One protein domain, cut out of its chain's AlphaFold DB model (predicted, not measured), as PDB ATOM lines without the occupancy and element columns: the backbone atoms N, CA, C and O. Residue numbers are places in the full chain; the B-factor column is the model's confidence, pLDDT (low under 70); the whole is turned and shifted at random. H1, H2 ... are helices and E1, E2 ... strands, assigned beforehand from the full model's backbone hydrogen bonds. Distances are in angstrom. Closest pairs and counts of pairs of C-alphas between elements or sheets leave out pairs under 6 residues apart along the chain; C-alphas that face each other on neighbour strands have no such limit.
ATOM      1  N   ILE A 159     220.086 156.300 154.116       84.69
ATOM      2  CA  ILE A 159     220.837 157.282 153.323       84.69
ATOM      3  C   ILE A 159     220.667 158.688 153.907       84.69
ATOM      4  O   ILE A 159     221.646 159.424 153.980       84.69
ATOM      5  N   HIS A 160     219.466 159.062 154.360       84.19
ATOM      6  CA  HIS A 160     219.233 160.354 155.002       84.19
ATOM      7  C   HIS A 160     220.157 160.560 156.208       84.19
ATOM      8  O   HIS A 160     220.930 161.513 156.206       84.19
ATOM      9  N   TYR A 161     220.159 159.644 157.180       79.38
ATOM     10  CA  TYR A 161     221.028 159.751 158.361       79.38
ATOM     11  C   TYR A 161     222.519 159.677 158.016       79.38
ATOM     12  O   TYR A 161     223.336 160.348 158.641       79.38
ATOM     13  N   PHE A 162     222.881 158.903 156.992       84.25
ATOM     14  CA  PHE A 162     224.256 158.846 156.508       84.25
ATOM     15  C   PHE A 162     224.718 160.184 155.917       84.25
ATOM     16  O   PHE A 162     225.880 160.548 156.073       84.25
ATOM     17  N   MET A 163     223.836 160.900 155.217       83.94
ATOM     18  CA  MET A 163     224.152 162.123 154.465       83.94
ATOM     19  C   MET A 163     223.835 163.418 155.222       83.94
ATOM     20  O   MET A 163     224.242 164.496 154.784       83.94
ATOM     21  N   VAL A 164     223.109 163.325 156.335       82.88
ATOM     22  CA  VAL A 164     222.713 164.462 157.168       82.88
ATOM     23  C   VAL A 164     223.941 165.256 157.621       82.88
ATOM     24  O   VAL A 164     225.008 164.694 157.900       82.88
ATOM     25  N   ASP A 165     223.781 166.581 157.605       76.94
ATOM     26  CA  ASP A 165     224.753 167.583 158.056       76.94
ATOM     27  C   ASP A 165     226.163 167.448 157.457       76.94
ATOM     28  O   ASP A 165     227.162 167.896 158.022       76.94
ATOM     29  N   MET A 166     226.266 166.850 156.266       82.06
ATOM     30  CA  MET A 166     227.541 166.720 155.573       82.06
ATOM     31  C   MET A 166     228.017 168.076 155.048       82.06
ATOM     32  O   MET A 166     227.587 168.553 153.998       82.06
ATOM     33  N   ASN A 167     228.954 168.684 155.771       81.56
ATOM     34  CA  ASN A 167     229.638 169.894 155.350       81.56
ATOM     35  C   ASN A 167     231.060 169.574 154.875       81.56
ATOM     36  O   ASN A 167     231.998 169.505 155.665       81.56
ATOM     37  N   GLU A 168     231.241 169.431 153.562       77.25
ATOM     38  CA  GLU A 168     232.561 169.164 152.974       77.25
ATOM     39  C   GLU A 168     233.565 170.314 153.137       77.25
ATOM     40  O   GLU A 168     234.759 170.119 152.902       77.25
ATOM     41  N   THR A 169     233.118 171.524 153.487       84.00
ATOM     42  CA  THR A 169     234.040 172.656 153.691       84.00
ATOM     43  C   THR A 169     234.867 172.503 154.965       84.00
ATOM     44  O   THR A 169     235.967 173.045 155.044       84.00
ATOM     45  N   LEU A 170     234.370 171.722 155.925       86.25
ATOM     46  CA  LEU A 170     235.028 171.387 157.182       86.25
ATOM     47  C   LEU A 170     235.721 170.025 157.045       86.25
ATOM     48  O   LEU A 170     235.366 169.033 157.678       86.25
ATOM     49  N   SER A 171     236.686 169.957 156.131       92.00
ATOM     50  CA  SER A 171     237.394 168.714 155.853       92.00
ATOM     51  C   SER A 171     238.876 168.907 155.577       92.00
ATOM     52  O   SER A 171     239.300 169.907 154.990       92.00
ATOM     53  N   ALA A 172     239.659 167.898 155.955       94.69
ATOM     54  CA  ALA A 172     241.076 167.808 155.639       94.69
ATOM     55  C   ALA A 172     241.277 166.978 154.359       94.69
ATOM     56  O   ALA A 172     240.856 165.819 154.316       94.69
ATOM     57  N   PRO A 173     241.915 167.530 153.311       94.88
ATOM     58  CA  PRO A 173     242.176 166.804 152.076       94.88
ATOM     59  C   PRO A 173     243.509 166.038 152.115       94.88
ATOM     60  O   PRO A 173     244.538 166.562 152.542       94.88
ATOM     61  N   PHE A 174     243.503 164.832 151.554       94.38
ATOM     62  CA  PHE A 174     244.632 163.917 151.399       94.38
ATOM     63  C   PHE A 174     244.670 163.365 149.972       94.38
ATOM     64  O   PHE A 174     243.643 163.270 149.291       94.38
ATOM     65  N   LYS A 175     245.860 162.989 149.497       92.44
ATOM     66  CA  LYS A 175     246.012 162.352 148.183       92.44
ATOM     67  C   LYS A 175     246.061 160.843 148.348       92.44
ATOM     68  O   LYS A 175     247.054 160.318 148.824       92.44
ATOM     69  N   TYR A 176     245.040 160.136 147.883       88.00
ATOM     70  CA  TYR A 176     244.965 158.686 148.032       88.00
ATOM     71  C   TYR A 176     244.762 158.005 146.682       88.00
ATOM     72  O   TYR A 176     243.776 158.264 146.003       88.00
ATOM     73  N   SER A 177     245.692 157.132 146.279       83.62
ATOM     74  CA  SER A 177     245.585 156.331 145.044       83.62
ATOM     75  C   SER A 177     245.216 157.147 143.785       83.62
ATOM     76  O   SER A 177     244.367 156.766 142.980       83.62
ATOM     77  N   GLY A 178     245.822 158.331 143.631       82.81
ATOM     78  CA  GLY A 178     245.540 159.238 142.508       82.81
ATOM     79  C   GLY A 178     244.159 159.908 142.546       82.81
ATOM     80  O   GLY A 178     243.745 160.468 141.541       82.81
ATOM     81  N   SER A 179     243.467 159.835 143.681       88.38
ATOM     82  CA  SER A 179     242.159 160.429 143.971       88.38
ATOM     83  C   SER A 179     242.267 161.393 145.162       88.38
ATOM     84  O   SER A 179     243.261 161.381 145.900       88.38
ATOM     85  N   VAL A 180     241.250 162.231 145.366       91.81
ATOM     86  CA  VAL A 180     241.179 163.126 146.533       91.81
ATOM     87  C   VAL A 180     240.361 162.454 147.627       91.81
ATOM     88  O   VAL A 180     239.187 162.156 147.431       91.81
ATOM     89  N   LEU A 181     240.974 162.238 148.787       93.31
ATOM     90  CA  LEU A 181     240.302 161.762 149.992       93.31
ATOM     91  C   LEU A 181     240.103 162.949 150.934       93.31
ATOM     92  O   LEU A 181     241.071 163.612 151.289       93.31
ATOM     93  N   LYS A 182     238.874 163.230 151.351       94.56
ATOM     94  CA  LYS A 182     238.567 164.242 152.365       94.56
ATOM     95  C   LYS A 182     238.146 163.557 153.660       94.56
ATOM     96  O   LYS A 182     237.268 162.705 153.634       94.56
ATOM     97  N   VAL A 183     238.735 163.943 154.783       94.94
ATOM     98  CA  VAL A 183     238.286 163.531 156.121       94.94
ATOM     99  C   VAL A 183     237.367 164.618 156.659       94.94
ATOM    100  O   VAL A 183     237.810 165.759 156.777       94.94
ATOM    101  N   LEU A 184     236.110 164.285 156.953       93.06
ATOM    102  CA  LEU A 184     235.148 165.234 157.512       93.06
ATOM    103  C   LEU A 184     235.408 165.397 159.010       93.06
ATOM    104  O   LEU A 184     235.270 164.459 159.796       93.06
ATOM    105  N   GLU A 185     235.830 166.594 159.396       89.88
ATOM    106  CA  GLU A 185     236.351 166.861 160.736       89.88
ATOM    107  C   GLU A 185     235.233 166.858 161.783       89.88
ATOM    108  O   GLU A 185     235.374 166.212 162.822       89.88
ATOM    109  N   GLN A 186     234.079 167.463 161.473       86.00
ATOM    110  CA  GLN A 186     232.921 167.477 162.380       86.00
ATOM    111  C   GLN A 186     232.334 166.087 162.670       86.00
ATOM    112  O   GLN A 186     231.563 165.922 163.604       86.00
ATOM    113  N   ASP A 187     232.690 165.089 161.864       88.25
ATOM    114  CA  ASP A 187     232.150 163.732 161.947       88.25
ATOM    115  C   ASP A 187     233.104 162.752 162.633       88.25
ATOM    116  O   ASP A 187     232.843 161.544 162.660       88.25
ATOM    117  N   SER A 188     234.234 163.249 163.136       90.25
ATOM    118  CA  SER A 188     235.193 162.444 163.884       90.25
ATOM    119  C   SER A 188     234.693 162.258 165.318       90.25
ATOM    120  O   SER A 188     234.410 163.240 166.001       90.25
ATOM    121  N   TYR A 189     234.581 161.012 165.777       88.25
ATOM    122  CA  TYR A 189     234.012 160.673 167.085       88.25
ATOM    123  C   TYR A 189     234.842 159.608 167.800       88.25
ATOM    124  O   TYR A 189     235.236 158.607 167.199       88.25
ATOM    125  N   MET A 190     235.108 159.814 169.090       86.25
ATOM    126  CA  MET A 190     235.862 158.873 169.916       86.25
ATOM    127  C   MET A 190     234.892 157.974 170.682       86.25
ATOM    128  O   MET A 190     234.081 158.460 171.464       86.25
ATOM    129  N   GLN A 191     234.963 156.663 170.440       79.69
ATOM    130  CA  GLN A 191     234.159 155.689 171.178       79.69
ATOM    131  C   GLN A 191     234.846 155.298 172.492       79.69
ATOM    132  O   GLN A 191     234.192 155.222 173.531       79.69
ATOM    133  N   ASP A 192     236.154 155.065 172.435       80.38
ATOM    134  CA  ASP A 192     237.042 154.818 173.571       80.38
ATOM    135  C   ASP A 192     238.489 155.196 173.187       80.38
ATOM    136  O   ASP A 192     238.729 155.710 172.090       80.38
ATOM    137  N   ASP A 193     239.452 154.965 174.084       78.56
ATOM    138  CA  ASP A 193     240.861 155.347 173.894       78.56
ATOM    139  C   ASP A 193     241.512 154.703 172.647       78.56
ATOM    140  O   ASP A 193     242.450 155.260 172.057       78.56
ATOM    141  N   ASP A 194     241.013 153.538 172.225       83.69
ATOM    142  CA  ASP A 194     241.582 152.728 171.148       83.69
ATOM    143  C   ASP A 194     240.750 152.756 169.858       83.69
ATOM    144  O   ASP A 194     241.283 152.427 168.789       83.69
ATOM    145  N   VAL A 195     239.479 153.165 169.947       86.06
ATOM    146  CA  VAL A 195     238.499 153.151 168.859       86.06
ATOM    147  C   VAL A 195     237.996 154.555 168.542       86.06
ATOM    148  O   VAL A 195     237.305 155.216 169.322       86.06
ATOM    149  N   SER A 196     238.278 154.988 167.318       90.56
ATOM    150  CA  SER A 196     237.786 156.246 166.757       90.56
ATOM    151  C   SER A 196     237.009 155.989 165.471       90.56
ATOM    152  O   SER A 196     237.322 155.078 164.708       90.56
ATOM    153  N   TRP A 197     236.016 156.823 165.206       91.62
ATOM    154  CA  TRP A 197     235.187 156.773 164.011       91.62
ATOM    155  C   TRP A 197     235.333 158.063 163.220       91.62
ATOM    156  O   TRP A 197     235.582 159.127 163.786       91.62
ATOM    157  N   GLY A 198     235.170 157.972 161.906       91.81
ATOM    158  CA  GLY A 198     235.138 159.138 161.039       91.81
ATOM    159  C   GLY A 198     234.358 158.882 159.761       91.81
ATOM    160  O   GLY A 198     234.243 157.746 159.297       91.81
ATOM    161  N   ARG A 199     233.846 159.960 159.167       92.12
ATOM    162  CA  ARG A 199     233.253 159.946 157.826       92.12
ATOM    163  C   ARG A 199     234.269 160.504 156.833       92.12
ATOM    164  O   ARG A 199     234.750 161.626 156.989       92.12
ATOM    165  N   TRP A 200     234.652 159.710 155.842       93.31
ATOM    166  CA  TRP A 200     235.613 160.099 154.807       93.31
ATOM    167  C   TRP A 200     234.920 160.148 153.447       93.31
ATOM    168  O   TRP A 200     234.046 159.337 153.173       93.31
ATOM    169  N   THR A 201     235.317 161.059 152.569       91.12
ATOM    170  CA  THR A 201     234.777 161.177 151.210       91.12
ATOM    171  C   THR A 201     235.891 160.978 150.192       91.12
ATOM    172  O   THR A 201     236.849 161.749 150.165       91.12
ATOM    173  N   LEU A 202     235.779 159.959 149.342       89.88
ATOM    174  CA  LEU A 202     236.719 159.681 148.261       89.88
ATOM    175  C   LEU A 202     236.151 160.154 146.919       89.88
ATOM    176  O   LEU A 202     235.185 159.592 146.407       89.88
ATOM    177  N   PHE A 203     236.807 161.137 146.309       88.69
ATOM    178  CA  PHE A 203     236.523 161.612 144.955       88.69
ATOM    179  C   PHE A 203     237.401 160.856 143.961       88.69
ATOM    180  O   PHE A 203     238.599 161.121 143.849       88.69
ATOM    181  N   ARG A 204     236.815 159.885 143.257       85.25
ATOM    182  CA  ARG A 204     237.526 159.021 142.311       85.25
ATOM    183  C   ARG A 204     237.667 159.697 140.951       85.25
ATOM    184  O   ARG A 204     236.875 159.431 140.042       85.25
ATOM    185  N   ASP A 205     238.728 160.479 140.776       80.62
ATOM    186  CA  ASP A 205     239.015 161.232 139.542       80.62
ATOM    187  C   ASP A 205     238.906 160.378 138.262       80.62
ATOM    188  O   ASP A 205     238.372 160.825 137.249       80.62
ATOM    189  N   ALA A 206     239.356 159.120 138.304       78.12
ATOM    190  CA  ALA A 206     239.361 158.227 137.141       78.12
ATOM    191  C   ALA A 206     237.968 157.746 136.696       78.12
ATOM    192  O   ALA A 206     237.800 157.335 135.549       78.12
ATOM    193  N   THR A 207     236.989 157.737 137.602       77.75
ATOM    194  CA  THR A 207     235.667 157.130 137.355       77.75
ATOM    195  C   THR A 207     234.509 158.108 137.534       77.75
ATOM    196  O   THR A 207     233.392 157.782 137.151       77.75
ATOM    197  N   GLY A 208     234.757 159.286 138.115       77.94
ATOM    198  CA  GLY A 208     233.732 160.282 138.441       77.94
ATOM    199  C   GLY A 208     232.901 159.955 139.686       77.94
ATOM    200  O   GLY A 208     232.096 160.779 140.104       77.94
ATOM    201  N   TYR A 209     233.106 158.788 140.303       82.19
ATOM    202  CA  TYR A 209     232.391 158.404 141.517       82.19
ATOM    203  C   TYR A 209     232.848 159.226 142.718       82.19
ATOM    204  O   TYR A 209     234.042 159.467 142.910       82.19
ATOM    205  N   THR A 210     231.889 159.582 143.562       87.00
ATOM    206  CA  THR A 210     232.146 160.033 144.928       87.00
ATOM    207  C   THR A 210     231.658 158.957 145.875       87.00
ATOM    208  O   THR A 210     230.467 158.646 145.892       87.00
ATOM    209  N   ASP A 211     232.571 158.395 146.657       88.00
ATOM    210  CA  ASP A 211     232.200 157.504 147.744       88.00
ATOM    211  C   ASP A 211     232.257 158.255 149.056       88.00
ATOM    212  O   ASP A 211     233.155 159.064 149.283       88.00
ATOM    213  N   ILE A 212     231.355 157.919 149.955       89.69
ATOM    214  CA  ILE A 212     231.417 158.370 151.330       89.69
ATOM    215  C   ILE A 212     231.498 157.123 152.197       89.69
ATOM    216  O   ILE A 212     230.703 156.195 152.052       89.69
ATOM    217  N   TRP A 213     232.514 157.077 153.043       91.19
ATOM    218  CA  TRP A 213     232.913 155.949 153.865       91.19
ATOM    219  C   TRP A 213     232.673 156.287 155.324       91.19
ATOM    220  O   TRP A 213     233.091 157.345 155.788       91.19
ATOM    221  N   ILE A 214     232.073 155.360 156.058       90.38
ATOM    222  CA  ILE A 214     232.207 155.331 157.510       90.38
ATOM    223  C   ILE A 214     233.411 154.466 157.823       90.38
ATOM    224  O   ILE A 214     233.462 153.301 157.419       90.38
ATOM    225  N   VAL A 215     234.385 155.054 158.501       91.56
ATOM    226  CA  VAL A 215     235.665 154.431 158.808       91.56
ATOM    227  C   VAL A 215     235.763 154.228 160.308       91.56
ATOM    228  O   VAL A 215     235.655 155.183 161.075       91.56
ATOM    229  N   ARG A 216     235.990 152.979 160.714       91.50
ATOM    230  CA  ARG A 216     236.364 152.622 162.082       91.50
ATOM    231  C   ARG A 216     237.876 152.496 162.144       91.50
ATOM    232  O   ARG A 216     238.479 151.829 161.307       91.50
ATOM    233  N   ILE A 217     238.485 153.151 163.120       91.94
ATOM    234  CA  ILE A 217     239.919 153.130 163.367       91.94
ATOM    235  C   ILE A 217     240.141 152.476 164.720       91.94
ATOM    236  O   ILE A 217     239.784 153.051 165.741       91.94
ATOM    237  N   GLU A 218     240.758 151.300 164.725       90.50
ATOM    238  CA  GLU A 218     241.078 150.559 165.944       90.50
ATOM    239  C   GLU A 218     242.579 150.276 165.992       90.50
ATOM    240  O   GLU A 218     243.152 149.719 165.052       90.50
ATOM    241  N   SER A 219     243.244 150.711 167.067       85.56
ATOM    242  CA  SER A 219     244.699 150.545 167.244       85.56
ATOM    243  C   SER A 219     245.525 150.998 166.020       85.56
ATOM    244  O   SER A 219     246.510 150.363 165.633       85.56
ATOM    245  N   GLY A 220     245.105 152.093 165.375       82.25
ATOM    246  CA  GLY A 220     245.766 152.665 164.194       82.25
ATOM    247  C   GLY A 220     245.467 151.954 162.869       82.25
ATOM    248  O   GLY A 220     246.077 152.289 161.853       82.25
ATOM    249  N   LYS A 221     244.536 150.994 162.852       87.62
ATOM    250  CA  LYS A 221     244.047 150.353 161.630       87.62
ATOM    251  C   LYS A 221     242.681 150.913 161.254       87.62
ATOM    252  O   LYS A 221     241.740 150.771 162.021       87.62
ATOM    253  N   ALA A 222     242.589 151.524 160.077       89.69
ATOM    254  CA  ALA A 222     241.343 151.967 159.472       89.69
ATOM    255  C   ALA A 222     240.669 150.847 158.664       89.69
ATOM    256  O   ALA A 222     241.300 150.184 157.834       89.69
ATOM    257  N   GLU A 223     239.366 150.696 158.864       89.38
ATOM    258  CA  GLU A 223     238.481 149.806 158.121       89.38
ATOM    259  C   GLU A 223     237.264 150.593 157.629       89.38
ATOM    260  O   GLU A 223     236.638 151.320 158.401       89.38
ATOM    261  N   VAL A 224     236.915 150.446 156.345       87.94
ATOM    262  CA  VAL A 224     235.627 150.942 155.844       87.94
ATOM    263  C   VAL A 224     234.551 150.001 156.354       87.94
ATOM    264  O   VAL A 224     234.512 148.835 155.983       87.94
ATOM    265  N   VAL A 225     233.663 150.521 157.184       84.31
ATOM    266  CA  VAL A 225     232.561 149.767 157.773       84.31
ATOM    267  C   VAL A 225     231.323 149.837 156.880       84.31
ATOM    268  O   VAL A 225     230.639 148.839 156.655       84.31
ATOM    269  N   LYS A 226     231.049 151.014 156.311       82.75
ATOM    270  CA  LYS A 226     229.946 151.210 155.367       82.75
ATOM    271  C   LYS A 226     230.315 152.236 154.307       82.75
ATOM    272  O   LYS A 226     231.129 153.124 154.554       82.75
ATOM    273  N   MET A 227     229.711 152.108 153.130       85.12
ATOM    274  CA  MET A 227     229.935 153.002 152.004       85.12
ATOM    275  C   MET A 227     228.615 153.386 151.341       85.12
ATOM    276  O   MET A 227     227.761 152.531 151.128       85.12
ATOM    277  N   ILE A 228     228.494 154.662 150.981       85.69
ATOM    278  CA  ILE A 228     227.532 155.149 149.996       85.69
ATOM    279  C   ILE A 228     228.308 155.625 148.778       85.69
ATOM    280  O   ILE A 228     229.260 156.389 148.920       85.69
ATOM    281  N   SER A 229     227.863 155.237 147.589       84.25
ATOM    282  CA  SER A 229     228.437 155.717 146.332       84.25
ATOM    283  C   SER A 229     227.459 156.599 145.569       84.25
ATOM    284  O   SER A 229     226.249 156.349 145.547       84.25
ATOM    285  N   LYS A 230     228.007 157.608 144.892       84.62
ATOM    286  CA  LYS A 230     227.298 158.530 144.005       84.62
ATOM    287  C   LYS A 230     228.032 158.638 142.670       84.62
ATOM    288  O   LYS A 230     229.219 158.963 142.653       84.62
ATOM    289  N   LEU A 231     227.324 158.384 141.568       71.69
ATOM    290  CA  LEU A 231     227.825 158.604 140.202       71.69
ATOM    291  C   LEU A 231     227.369 159.960 139.636       71.69
ATOM    292  O   LEU A 231     228.169 160.654 139.021       71.69
ATOM    293  N   ASP A 232     226.119 160.356 139.911       62.12
ATOM    294  CA  ASP A 232     225.467 161.564 139.382       62.12
ATOM    295  C   ASP A 232     224.828 162.396 140.505       62.12
ATOM    296  O   ASP A 232     224.586 161.881 141.595       62.12
ATOM    297  N   ALA A 233     224.516 163.676 140.252       57.91
ATOM    298  CA  ALA A 233     224.023 164.642 141.248       57.91
ATOM    299  C   ALA A 233     222.791 164.183 142.062       57.91
ATOM    300  O   ALA A 233     222.658 164.604 143.215       57.91
ATOM    301  N   ASP A 234     221.971 163.281 141.513       60.31
ATOM    302  CA  ASP A 234     220.589 163.067 141.955       60.31
ATOM    303  C   ASP A 234     220.312 161.714 142.641       60.31
ATOM    304  O   ASP A 234     219.194 161.502 143.109       60.31
ATOM    305  N   ALA A 235     221.283 160.791 142.734       72.19
ATOM    306  CA  ALA A 235     221.033 159.467 143.323       72.19
ATOM    307  C   ALA A 235     222.217 158.897 144.123       72.19
ATOM    308  O   ALA A 235     223.358 158.891 143.662       72.19
ATOM    309  N   TYR A 236     221.908 158.363 145.307       81.75
ATOM    310  CA  TYR A 236     222.831 157.665 146.207       81.75
ATOM    311  C   TYR A 236     222.445 156.184 146.320       81.75
ATOM    312  O   TYR A 236     221.260 155.855 146.296       81.75
ATOM    313  N   SER A 237     223.437 155.304 146.479       79.12
ATOM    314  CA  SER A 237     223.234 153.872 146.747       79.12
ATOM    315  C   SER A 237     224.025 153.429 147.978       79.12
ATOM    316  O   SER A 237     225.212 153.734 148.084       79.12
ATOM    317  N   LEU A 238     223.363 152.711 148.890       72.88
ATOM    318  CA  LEU A 238     223.894 152.258 150.184       72.88
ATOM    319  C   LEU A 238     224.652 150.919 150.103       72.88
ATOM    320  O   LEU A 238     225.380 150.566 151.029       72.88
ATOM    321  N   ASP A 239     224.484 150.154 149.022       61.69
ATOM    322  CA  ASP A 239     224.966 148.769 148.949       61.69
ATOM    323  C   ASP A 239     226.108 148.579 147.957       61.69
ATOM    324  O   ASP A 239     225.974 148.007 146.876       61.69
ATOM    325  N   GLU A 240     227.289 148.997 148.401       64.62
ATOM    326  CA  GLU A 240     228.544 148.472 147.884       64.62
ATOM    327  C   GLU A 240     229.315 147.745 148.989       64.62
ATOM    328  O   GLU A 240     229.303 148.139 150.159       64.62
ATOM    329  N   SER A 241     230.000 146.662 148.613       64.00
ATOM    330  CA  SER A 241     230.877 145.942 149.531       64.00
ATOM    331  C   SER A 241     231.986 146.869 150.040       64.00
ATOM    332  O   SER A 241     232.580 147.594 149.229       64.00
ATOM    333  N   PRO A 242     232.306 146.824 151.347       66.88
ATOM    334  CA  PRO A 242     233.448 147.535 151.891       66.88
ATOM    335  C   PRO A 242     234.716 147.260 151.088       66.88
ATOM    336  O   PRO A 242     234.983 146.127 150.676       66.88
ATOM    337  N   ARG A 243     235.503 148.308 150.847       69.44
ATOM    338  CA  ARG A 243     236.777 148.203 150.134       69.44
ATOM    339  C   ARG A 243     237.921 148.246 151.133       69.44
ATOM    340  O   ARG A 243     237.905 149.036 152.073       69.44
ATOM    341  N   GLY A 244     238.932 147.411 150.911       71.75
ATOM    342  CA  GLY A 244     240.149 147.448 151.713       71.75
ATOM    343  C   GLY A 244     240.890 148.770 151.513       71.75
ATOM    344  O   GLY A 244     241.197 149.137 150.377       71.75
ATOM    345  N   ILE A 245     241.199 149.460 152.612       83.50
ATOM    346  CA  ILE A 245     242.052 150.652 152.598       83.50
ATOM    347  C   ILE A 245     243.508 150.190 152.517       83.50
ATOM    348  O   ILE A 245     244.011 149.486 153.393       83.50
ATOM    349  N   GLN A 246     244.192 150.571 151.442       84.88
ATOM    350  CA  GLN A 246     245.635 150.351 151.322       84.88
ATOM    351  C   GLN A 246     246.382 151.324 152.230       84.88
ATOM    352  O   GLN A 246     246.239 152.530 152.074       84.88
ATOM    353  N   TYR A 247     247.193 150.806 153.149       83.44
ATOM    354  CA  TYR A 247     247.981 151.649 154.044       83.44
ATOM    355  C   TYR A 247     249.155 152.285 153.306       83.44
ATOM    356  O   TYR A 247     250.062 151.599 152.833       83.44
ATOM    357  N   ASP A 248     249.143 153.611 153.266       90.31
ATOM    358  CA  ASP A 248     250.230 154.450 152.791       90.31
ATOM    359  C   ASP A 248     250.379 155.687 153.692       90.31
ATOM    360  O   ASP A 248     249.642 155.872 154.664       90.31
ATOM    361  N   LEU A 249     251.364 156.531 153.383       90.50
ATOM    362  CA  LEU A 249     251.660 157.722 154.177       90.50
ATOM    363  C   LEU A 249     250.468 158.691 154.272       90.50
ATOM    364  O   LEU A 249     250.316 159.355 155.292       90.50
ATOM    365  N   GLU A 250     249.645 158.803 153.233       93.75
ATOM    366  CA  GLU A 250     248.501 159.717 153.209       93.75
ATOM    367  C   GLU A 250     247.333 159.149 154.022       93.75
ATOM    368  O   GLU A 250     246.704 159.891 154.773       93.75
ATOM    369  N   ILE A 251     247.123 157.831 153.984       93.31
ATOM    370  CA  ILE A 251     246.170 157.148 154.867       93.31
ATOM    371  C   ILE A 251     246.570 157.272 156.337       93.31
ATOM    372  O   ILE A 251     245.708 157.560 157.162       93.31
ATOM    373  N   PHE A 252     247.851 157.130 156.690       93.31
ATOM    374  CA  PHE A 252     248.278 157.342 158.079       93.31
ATOM    375  C   PHE A 252     248.012 158.776 158.553       93.31
ATOM    376  O   PHE A 252     247.525 158.966 159.663       93.31
ATOM    377  N   LYS A 253     248.216 159.784 157.695       95.06
ATOM    378  CA  LYS A 253     247.850 161.169 158.028       95.06
ATOM    379  C   LYS A 253     246.338 161.357 158.181       95.06
ATOM    380  O   LYS A 253     245.913 162.099 159.062       95.06
ATOM    381  N   ALA A 254     245.531 160.702 157.344       94.75
ATOM    382  CA  ALA A 254     244.073 160.735 157.454       94.75
ATOM    383  C   ALA A 254     243.589 160.088 158.764       94.75
ATOM    384  O   ALA A 254     242.708 160.628 159.437       94.75
ATOM    385  N   ILE A 255     244.214 158.974 159.161       94.31
ATOM    386  CA  ILE A 255     243.990 158.305 160.448       94.31
ATOM    387  C   ILE A 255     244.332 159.244 161.604       94.31
ATOM    388  O   ILE A 255     243.477 159.490 162.453       94.31
ATOM    389  N   ASP A 256     245.541 159.807 161.612       94.25
ATOM    390  CA  ASP A 256     245.989 160.719 162.667       94.25
ATOM    391  C   ASP A 256     245.059 161.928 162.777       94.25
ATOM    392  O   ASP A 256     244.639 162.296 163.873       94.25
ATOM    393  N   LYS A 257     244.659 162.507 161.639       96.00
ATOM    394  CA  LYS A 257     243.728 163.636 161.618       96.00
ATOM    395  C   LYS A 257     242.358 163.267 162.183       96.00
ATOM    396  O   LYS A 257     241.809 164.047 162.958       96.00
ATOM    397  N   THR A 258     241.826 162.094 161.836       94.25
ATOM    398  CA  THR A 258     240.553 161.604 162.388       94.25
ATOM    399  C   THR A 258     240.656 161.438 163.904       94.25
ATOM    400  O   THR A 258     239.796 161.925 164.625       94.25
ATOM    401  N   ARG A 259     241.735 160.822 164.408       92.12
ATOM    402  CA  ARG A 259     241.932 160.604 165.853       92.12
ATOM    403  C   ARG A 259     242.092 161.907 166.632       92.12
ATOM    404  O   ARG A 259     241.456 162.063 167.665       92.12
ATOM    405  N   ILE A 260     242.904 162.840 166.132       92.00
ATOM    406  CA  ILE A 260     243.101 164.154 166.768       92.00
ATOM    407  C   ILE A 260     241.771 164.905 166.833       92.00
ATOM    408  O   ILE A 260     241.383 165.376 167.891       92.00
ATOM    409  N   THR A 261     241.040 164.954 165.721       91.19
ATOM    410  CA  THR A 261     239.772 165.690 165.671       91.19
ATOM    411  C   THR A 261     238.690 165.014 166.521       91.19
ATOM    412  O   THR A 261     237.918 165.695 167.179       91.19
ATOM    413  N   ALA A 262     238.649 163.678 166.559       88.44
ATOM    414  CA  ALA A 262     237.751 162.932 167.441       88.44
ATOM    415  C   ALA A 262     238.029 163.223 168.922       88.44
ATOM    416  O   ALA A 262     237.088 163.381 169.698       88.44
ATOM    417  N   PHE A 263     239.307 163.312 169.301       87.81
ATOM    418  CA  PHE A 263     239.714 163.714 170.643       87.81
ATOM    419  C   PHE A 263     239.252 165.145 170.942       87.81
ATOM    420  O   PHE A 263     238.551 165.351 171.932       87.81
ATOM    421  N   ASP A 264     239.538 166.095 170.048       85.81
ATOM    422  CA  ASP A 264     239.115 167.491 170.197       85.81
ATOM    423  C   ASP A 264     237.587 167.593 170.371       85.81
ATOM    424  O   ASP A 264     237.122 168.194 171.333       85.81
ATOM    425  N   ASN A 265     236.795 166.938 169.514       81.19
ATOM    426  CA  ASN A 265     235.326 166.919 169.601       81.19
ATOM    427  C   ASN A 265     234.826 166.286 170.915       81.19
ATOM    428  O   ASN A 265     233.847 166.744 171.506       81.19
ATOM    429  N   SER A 266     235.506 165.243 171.405       74.88
ATOM    430  CA  SER A 266     235.133 164.583 172.660       74.88
ATOM    431  C   SER A 266     235.331 165.479 173.888       74.88
ATOM    432  O   SER A 266     234.532 165.409 174.824       74.88
ATOM    433  N   GLU A 267     236.323 166.381 173.877       73.19
ATOM    434  CA  GLU A 267     236.519 167.357 174.958       73.19
ATOM    435  C   GLU A 267     235.338 168.337 175.080       73.19
ATOM    436  O   GLU A 267     235.063 168.847 176.171       73.19
ATOM    437  N   PHE A 268     234.594 168.567 173.992       62.00
ATOM    438  CA  PHE A 268     233.430 169.456 173.967       62.00
ATOM    439  C   PHE A 268     232.107 168.777 174.367       62.00
ATOM    440  O   PHE A 268     231.085 169.457 174.444       62.00
ATOM    441  N   ASN A 269     232.121 167.482 174.725       59.84
ATOM    442  CA  ASN A 269     230.921 166.664 174.976       59.84
ATOM    443  C   ASN A 269     229.911 166.719 173.820       59.84
ATOM    444  O   ASN A 269     228.695 166.705 174.050       59.84
ATOM    445  N   ASP A 270     230.410 166.805 172.588       65.31
ATOM    446  CA  ASP A 270     229.537 166.810 171.430       65.31
ATOM    447  C   ASP A 270     228.822 165.463 171.295       65.31
ATOM    448  O   ASP A 270     229.381 164.400 171.600       65.31
ATOM    449  N   PRO A 271     227.556 165.489 170.860       66.31
ATOM    450  CA  PRO A 271     226.816 164.271 170.626       66.31
ATOM    451  C   PRO A 271     227.456 163.405 169.530       66.31
ATOM    452  O   PRO A 271     228.076 163.953 168.616       66.31
ATOM    453  N   PRO A 272     227.274 162.067 169.555       74.00
ATOM    454  CA  PRO A 272     227.703 161.227 168.451       74.00
ATOM    455  C   PRO A 272     227.090 161.713 167.133       74.00
ATOM    456  O   PRO A 272     225.919 162.113 167.105       74.00
ATOM    457  N   PRO A 273     227.840 161.643 166.023       81.06
ATOM    458  CA  PRO A 273     227.328 162.039 164.725       81.06
ATOM    459  C   PRO A 273     226.084 161.234 164.303       81.06
ATOM    460  O   PRO A 273     226.013 160.029 164.570       81.06
ATOM    461  N   PRO A 274     225.149 161.823 163.535       78.12
ATOM    462  CA  PRO A 274     223.913 161.158 163.101       78.12
ATOM    463  C   PRO A 274     224.102 159.826 162.354       78.12
ATOM    464  O   PRO A 274     223.217 158.970 162.382       78.12
ATOM    465  N   TYR A 275     225.259 159.587 161.723       79.81
ATOM    466  CA  TYR A 275     225.532 158.309 161.058       79.81
ATOM    467  C   TYR A 275     225.643 157.125 162.035       79.81
ATOM    468  O   TYR A 275     225.453 155.988 161.604       79.81
ATOM    469  N   PHE A 276     225.906 157.348 163.330       76.75
ATOM    470  CA  PHE A 276     225.873 156.286 164.349       76.75
ATOM    471  C   PHE A 276     224.483 155.682 164.483       76.75
ATOM    472  O   PHE A 276     224.340 154.463 164.586       76.75
ATOM    473  N   GLN A 277     223.456 156.529 164.384       74.62
ATOM    474  CA  GLN A 277     222.084 156.064 164.333       74.62
ATOM    475  C   GLN A 277     221.903 155.121 163.145       74.62
ATOM    476  O   GLN A 277     221.388 154.024 163.315       74.62
ATOM    477  N   MET A 278     222.410 155.482 161.964       80.31
ATOM    478  CA  MET A 278     222.362 154.592 160.806       80.31
ATOM    479  C   MET A 278     223.152 153.289 161.017       80.31
ATOM    480  O   MET A 278     222.655 152.229 160.656       80.31
ATOM    481  N   LEU A 279     224.348 153.315 161.615       77.38
ATOM    482  CA  LEU A 279     225.096 152.080 161.899       77.38
ATOM    483  C   LEU A 279     224.295 151.125 162.795       77.38
ATOM    484  O   LEU A 279     224.296 149.917 162.554       77.38
ATOM    485  N   SER A 280     223.571 151.675 163.771       70.88
ATOM    486  CA  SER A 280     222.618 150.932 164.596       70.88
ATOM    487  C   SER A 280     221.453 150.374 163.761       70.88
ATOM    488  O   SER A 280     221.183 149.180 163.816       70.88
ATOM    489  N   MET A 281     220.847 151.174 162.866       72.38
ATOM    490  CA  MET A 281     219.792 150.718 161.930       72.38
ATOM    491  C   MET A 281     220.214 149.561 161.014       72.38
ATOM    492  O   MET A 281     219.362 148.879 160.437       72.38
ATOM    493  N   MET A 282     221.516 149.420 160.780       70.56
ATOM    494  CA  MET A 282     222.091 148.421 159.886       70.56
ATOM    495  C   MET A 282     222.627 147.193 160.628       70.56
ATOM    496  O   MET A 282     223.212 146.330 159.974       70.56
ATOM    497  N   ASP A 283     222.456 147.121 161.954       67.44
ATOM    498  CA  ASP A 283     223.047 146.102 162.832       67.44
ATOM    499  C   ASP A 283     224.580 146.009 162.697       67.44
ATOM    500  O   ASP A 283     225.198 144.978 162.951       67.44
TER     501      ASP A 283
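AT A GLANCE: This is residues 159 to 283 of the 293 residues of an uncharacterized protein of Polynucleobacter sp. 24-46-87 (UniProt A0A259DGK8). A strongly twisted sheet of five antiparallel strands has one long helix, H2, packed over one of its faces, while the small helices H1 and H3 meet each other away from H2. A long stretch with no named element, residues 231 to 248, leads from the last strand, E5, to H2. The printed part has 125 residues, with three named helices and five named strands in the order H1 E1 E2 E3 E4 E5 H2 H3; the sheet's order is E1 E2 E3 E4 E5, and the class is mixed, helices and strands. The whole is compact, with a radius of gyration of the C-alphas of 13.6 A and a rounded outline of 38 by 33 by 27 A.

HOW THE PARTS SIT: The sheet is a meander, each strand the antiparallel neighbour of the one before: E1, residues 171 to 176; E2, 179 to 190; E3, 195 to 203; E4, 210 to 218; E5, 221 to 230. Each successive pair is a hairpin, and E1 and E5 are the edge strands. N 174 and O 181 of E1 and E2 are 2.7 A apart, N 182 and O 201 of E2 and E3 2.8 A, N 213 and O 200 of E4 and E3 2.7 A, and N 212 and O 228 of E4 and E5 2.8 A, each within hydrogen-bond range. E2 bends by 72 degrees at residue 186, E5 by 61 degrees at residue 226. H2, residues 249 to 267, is on one face of the sheet, giving two layers, helix and sheet; its closest C-alphas to E2 are those of Ala 262 and Tyr 189, 4.4 A apart. H3, residues 275 to 281, is on the sheet at a height of 10.0 A and runs across the strands, at 83 degrees to E3 on the local plane. H1, residues 159 to 163, only grazes the sheet and touches H3, where the C-alphas of Phe 162 and Tyr 275 are closest, 4.8 A apart. H2 is apart from both H1 and H3. In H1, H2 and H3 every O i to N i+4 pair is within hydrogen-bond range.

IN THESE COORDINATES: H1 begins at C-alpha 159, (220.837, 157.282, 153.323). E1 is 14.8 A long, E2 26.7 A, E3 25.4 A, E4 24.7 A and E5 25.7 A. H2 is 27.5 A long, from C-alpha 249 at (251.660, 157.722, 154.177). H3 ends at C-alpha 281, (219.792, 150.718, 161.930).

THE WHOLE: The C-alphas of Ala 206 and Asn 269 are farthest apart, 39.7 A. The printed part has no cut, and the link from E5 to H2 is long. Mean pLDDT of the printed part is 83.3; residues 232 to 234, 239 to 243, 268 to 271 and 283 are under 70.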